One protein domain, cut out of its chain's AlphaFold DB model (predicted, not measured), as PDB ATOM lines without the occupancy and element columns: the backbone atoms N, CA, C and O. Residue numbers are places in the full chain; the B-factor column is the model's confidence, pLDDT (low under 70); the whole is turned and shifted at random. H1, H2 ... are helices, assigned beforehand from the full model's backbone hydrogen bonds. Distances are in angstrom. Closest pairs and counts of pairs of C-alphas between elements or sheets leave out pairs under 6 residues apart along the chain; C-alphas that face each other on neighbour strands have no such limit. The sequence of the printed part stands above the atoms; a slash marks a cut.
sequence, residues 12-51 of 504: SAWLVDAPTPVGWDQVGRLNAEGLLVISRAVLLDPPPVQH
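This is residues 12 to 51 of the 504 residues of the protein "FtsX-like permease family protein" of Micromonospora orduensis (UniProt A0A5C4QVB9). This small piece has little regular structure: a short helix, H1, whose following link folds back along it to a one-turn helix, H2, while the two end stretches lead away on opposite sides. The printed part has 40 residues with two named helices, H1 then H2, and no named strand. Its class is all helix, though the helices hold only 14 of the 40 residues. It is only just compact, close to loose, with a radius of gyration of the C-alphas of 10.5 A and spans of 29 by 20 by 14 A.

Residues 12 to 23 have no named element, beginning at C-alpha 12 at (-2.786, 10.052, 7.979). H1, residues 24 to 32, starts at C-alpha 24 at (-11.831, 21.014, 23.609) and is 12.3 A long. H2, residues 40 to 44, ends at C-alpha 44 at (-15.283, 28.380, 15.828).

H1 and H2 are close but not clearly touching; their closest C-alphas, of Trp 24 and Val 42, are 6.1 A apart. In both, every O i to N i+4 pair is within hydrogen-bond range.

The C-alphas farthest apart, of Pro 19 and His 51, are 31.3 A apart. The printed part has no cut, and the link from H1 to H2 is short. Confidence is low, under 70, at residues 12 to 15 and 48 to 51.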
ATOM      1  N   SER A  12      -1.540  10.329   8.677       54.41
ATOM      2  CA  SER A  12      -2.786  10.052   7.979       54.41
ATOM      3  C   SER A  12      -3.869  10.963   8.557       54.41
ATOM      4  O   SER A  12      -4.233  10.856   9.725       54.41
ATOM      5  N   ALA A  13      -4.338  11.916   7.753       56.03
ATOM      6  CA  ALA A  13      -5.427  12.806   8.124       56.03
ATOM      7  C   ALA A  13      -6.746  12.212   7.626       56.03
ATOM      8  O   ALA A  13      -6.901  11.944   6.434       56.03
ATOM      9  N   TRP A  14      -7.701  12.037   8.533       63.94
ATOM     10  CA  TRP A  14      -9.045  11.568   8.209       63.94
ATOM     11  C   TRP A  14     -10.058  12.671   8.492       63.94
ATOM     12  O   TRP A  14     -10.024  13.298   9.551       63.94
ATOM     13  N   LEU A  15     -10.972  12.897   7.546       67.56
ATOM     14  CA  LEU A  15     -12.156  13.712   7.791       67.56
ATOM     15  C   LEU A  15     -13.228  12.800   8.387       67.56
ATOM     16  O   LEU A  15     -13.709  11.889   7.715       67.56
ATOM     17  N   VAL A  16     -13.570  13.028   9.651       74.38
ATOM     18  CA  VAL A  16     -14.558  12.227  10.379       74.38
ATOM     19  C   VAL A  16     -15.783  13.093  10.637       74.38
ATOM     20  O   VAL A  16     -15.668  14.152  11.255       74.38
ATOM     21  N   ASP A  17     -16.944  12.650  10.157       78.56
ATOM     22  CA  ASP A  17     -18.225  13.267  10.499       78.56
ATOM     23  C   ASP A  17     -18.703  12.693  11.837       78.56
ATOM     24  O   ASP A  17     -19.009  11.505  11.950       78.56
ATOM     25  N   ALA A  18     -18.666  13.521  12.879       81.19
ATOM     26  CA  ALA A  18     -19.016  13.117  14.233       81.19
ATOM     27  C   ALA A  18     -20.486  13.468  14.525       81.19
ATOM     28  O   ALA A  18     -20.909  14.589  14.242       81.19
ATOM     29  N   PRO A  19     -21.261  12.566  15.160       82.31
ATOM     30  CA  PRO A  19     -22.676  12.805  15.459       82.31
ATOM     31  C   PRO A  19     -22.906  13.957  16.450       82.31
ATOM     32  O   PRO A  19     -24.010  14.493  16.524       82.31
ATOM     33  N   THR A  20     -21.881  14.360  17.206       86.50
ATOM     34  CA  THR A  20     -21.903  15.532  18.090       86.50
ATOM     35  C   THR A  20     -20.647  16.392  17.895       86.50
ATOM     36  O   THR A  20     -19.588  15.865  17.544       86.50
ATOM     37  N   PRO A  21     -20.727  17.723  18.112       85.75
ATOM     38  CA  PRO A  21     -19.568  18.605  17.991       85.75
ATOM     39  C   PRO A  21     -18.435  18.194  18.941       85.75
ATOM     40  O   PRO A  21     -18.637  18.113  20.151       85.75
ATOM     41  N   VAL A  22     -17.233  17.974  18.398       87.69
ATOM     42  CA  VAL A  22     -16.065  17.575  19.197       87.69
ATOM     43  C   VAL A  22     -15.522  18.783  19.968       87.69
ATOM     44  O   VAL A  22     -14.978  19.700  19.353       87.69
ATOM     45  N   GLY A  23     -15.683  18.811  21.294       87.00
ATOM     46  CA  GLY A  23     -15.250  19.919  22.168       87.00
ATOM     47  C   GLY A  23     -13.767  19.866  22.572       87.00
ATOM     48  O   GLY A  23     -13.085  18.869  22.330       87.00
ATOM     49  N   TRP A  24     -13.254  20.918  23.227       86.56
ATOM     50  CA  TRP A  24     -11.831  21.014  23.609       86.56
ATOM     51  C   TRP A  24     -11.362  19.874  24.523       86.56
ATOM     52  O   TRP A  24     -10.309  19.285  24.284       86.56
ATOM     53  N   ASP A  25     -12.177  19.482  25.502       85.50
ATOM     54  CA  ASP A  25     -11.848  18.381  26.419       85.50
ATOM     55  C   ASP A  25     -11.729  17.029  25.699       85.50
ATOM     56  O   ASP A  25     -11.003  16.131  26.126       85.50
ATOM     57  N   GLN A  26     -12.455  16.852  24.590       85.62
ATOM     58  CA  GLN A  26     -12.353  15.657  23.751       85.62
ATOM     59  C   GLN A  26     -11.112  15.710  22.862       85.62
ATOM     60  O   GLN A  26     -10.414  14.706  22.757       85.62
ATOM     61  N   VAL A  27     -10.790  16.877  22.291       83.88
ATOM     62  CA  VAL A  27      -9.528  17.083  21.560       83.88
ATOM     63  C   VAL A  27      -8.328  16.792  22.466       83.88
ATOM     64  O   VAL A  27      -7.418  16.080  22.051       83.88
ATOM     65  N   GLY A  28      -8.341  17.262  23.717       82.19
ATOM     66  CA  GLY A  28      -7.279  16.989  24.691       82.19
ATOM     67  C   GLY A  28      -7.089  15.496  24.980       82.19
ATOM     68  O   GLY A  28      -5.956  15.021  25.024       82.19
ATOM     69  N   ARG A  29      -8.188  14.740  25.109       83.69
ATOM     70  CA  ARG A  29      -8.143  13.278  25.295       83.69
ATOM     71  C   ARG A  29      -7.617  12.544  24.062       83.69
ATOM     72  O   ARG A  29      -6.748  11.695  24.200       83.69
ATOM     73  N   LEU A  30      -8.084  12.909  22.870       83.25
ATOM     74  CA  LEU A  30      -7.633  12.293  21.618       83.25
ATOM     75  C   LEU A  30      -6.152  12.600  21.341       83.25
ATOM     76  O   LEU A  30      -5.399  11.709  20.958       83.25
ATOM     77  N   ASN A  31      -5.700  13.820  21.645       81.25
ATOM     78  CA  ASN A  31      -4.282  14.176  21.588       81.25
ATOM     79  C   ASN A  31      -3.442  13.343  22.573       81.25
ATOM     80  O   ASN A  31      -2.322  12.962  22.237       81.25
ATOM     81  N   ALA A  32      -3.966  13.038  23.767       83.19
ATOM     82  CA  ALA A  32      -3.292  12.164  24.733       83.19
ATOM     83  C   ALA A  32      -3.166  10.714  24.229       83.19
ATOM     84  O   ALA A  32      -2.218  10.021  24.588       83.19
ATOM     85  N   GLU A  33      -4.072  10.285  23.350       83.75
ATOM     86  CA  GLU A  33      -4.008   9.009  22.625       83.75
ATOM     87  C   GLU A  33      -3.137   9.082  21.351       83.75
ATOM     88  O   GLU A  33      -3.023   8.103  20.614       83.75
ATOM     89  N   GLY A  34      -2.483  10.222  21.090       72.38
ATOM     90  CA  GLY A  34      -1.587  10.427  19.946       72.38
ATOM     91  C   GLY A  34      -2.288  10.842  18.649       72.38
ATOM     92  O   GLY A  34      -1.637  10.932  17.606       72.38
ATOM     93  N   LEU A  35      -3.594  11.120  18.692       75.06
ATOM     94  CA  LEU A  35      -4.377  11.567  17.542       75.06
ATOM     95  C   LEU A  35      -4.404  13.092  17.480       75.06
ATOM     96  O   LEU A  35      -4.922  13.740  18.381       75.06
ATOM     97  N   LEU A  36      -3.907  13.673  16.387       75.19
ATOM     98  CA  LEU A  36      -4.032  15.109  16.142       75.19
ATOM     99  C   LEU A  36      -5.424  15.419  15.575       75.19
ATOM    100  O   LEU A  36      -5.706  15.122  14.414       75.19
ATOM    101  N   VAL A  37      -6.290  16.028  16.386       79.38
ATOM    102  CA  VAL A  37      -7.692  16.277  16.015       79.38
ATOM    103  C   VAL A  37      -7.954  17.757  15.770       79.38
ATOM    104  O   VAL A  37      -7.800  18.594  16.658       79.38
ATOM    105  N   ILE A  38      -8.419  18.075  14.561       79.75
ATOM    106  CA  ILE A  38      -8.879  19.415  14.187       79.75
ATOM    107  C   ILE A  38     -10.412  19.413  14.201       79.75
ATOM    108  O   ILE A  38     -11.048  18.884  13.294       79.75
ATOM    109  N   SER A  39     -11.012  20.009  15.235       82.12
ATOM    110  CA  SER A  39     -12.471  20.124  15.359       82.12
ATOM    111  C   SER A  39     -12.983  21.462  14.829       82.12
ATOM    112  O   SER A  39     -12.524  22.525  15.249       82.12
ATOM    113  N   ARG A  40     -14.013  21.424  13.973       80.12
ATOM    114  CA  ARG A  40     -14.726  22.631  13.519       80.12
ATOM    115  C   ARG A  40     -15.303  23.432  14.690       80.12
ATOM    116  O   ARG A  40     -15.271  24.655  14.639       80.12
ATOM    117  N   ALA A  41     -15.826  22.770  15.721       82.62
ATOM    118  CA  ALA A  41     -16.453  23.441  16.860       82.62
ATOM    119  C   ALA A  41     -15.426  24.226  17.688       82.62
ATOM    120  O   ALA A  41     -15.647  25.394  17.979       82.62
ATOM    121  N   VAL A  42     -14.265  23.622  17.949       81.81
ATOM    122  CA  VAL A  42     -13.135  24.270  18.640       81.81
ATOM    123  C   VAL A  42     -12.534  25.401  17.804       81.81
ATOM    124  O   VAL A  42     -12.102  26.410  18.346       81.81
ATOM    125  N   LEU A  43     -12.501  25.265  16.475       77.81
ATOM    126  CA  LEU A  43     -12.035  26.344  15.597       77.81
ATOM    127  C   LEU A  43     -12.975  27.554  15.589       77.81
ATOM    128  O   LEU A  43     -12.522  28.676  15.361       77.81
ATOM    129  N   LEU A  44     -14.274  27.324  15.780       81.19
ATOM    130  CA  LEU A  44     -15.283  28.380  15.828       81.19
ATOM    131  C   LEU A  44     -15.380  29.026  17.215       81.19
ATOM    132  O   LEU A  44     -15.621  30.229  17.279       81.19
ATOM    133  N   ASP A  45     -15.158  28.258  18.282       77.06
ATOM    134  CA  ASP A  45     -15.159  28.722  19.672       77.06
ATOM    135  C   ASP A  45     -13.940  28.152  20.429       77.06
ATOM    136  O   ASP A  45     -14.027  27.104  21.081       77.06
ATOM    137  N   PRO A  46     -12.752  28.766  20.265       74.56
ATOM    138  CA  PRO A  46     -11.535  28.268  20.885       74.56
ATOM    139  C   PRO A  46     -11.583  28.471  22.406       74.56
ATOM    140  O   PRO A  46     -12.046  29.513  22.874       74.56
ATOM    141  N   PRO A  47     -11.050  27.526  23.203       73.00
ATOM    142  CA  PRO A  47     -10.930  27.721  24.643       73.00
ATOM    143  C   PRO A  47     -10.080  28.968  24.939       73.00
ATOM    144  O   PRO A  47      -9.167  29.287  24.165       73.00
ATOM    145  N   PRO A  48     -10.315  29.660  26.068       64.38
ATOM    146  CA  PRO A  48      -9.448  30.744  26.503       64.38
ATOM    147  C   PRO A  48      -8.030  30.193  26.655       64.38
ATOM    148  O   PRO A  48      -7.757  29.340  27.499       64.38
ATOM    149  N   VAL A  49      -7.146  30.635  25.763       56.50
ATOM    150  CA  VAL A  49      -5.777  30.142  25.661       56.50
ATOM    151  C   VAL A  49      -5.100  30.392  27.006       56.50
ATOM    152  O   VAL A  49      -4.924  31.542  27.406       56.50
ATOM    153  N   GLN A  50      -4.720  29.335  27.728       48.00
ATOM    154  CA  GLN A  50      -3.734  29.492  28.790       48.00
ATOM    155  C   GLN A  50      -2.451  29.914  28.087       48.00
ATOM    156  O   GLN A  50      -1.798  29.097  27.441       48.00
ATOM    157  N   HIS A  51      -2.144  31.209  28.135       46.19
ATOM    158  CA  HIS A  51      -0.880  31.740  27.660       46.19
ATOM    159  C   HIS A  51       0.229  31.117  28.515       46.19
ATOM    160  O   HIS A  51       0.608  31.652  29.556       46.19
TER     161      HIS A  51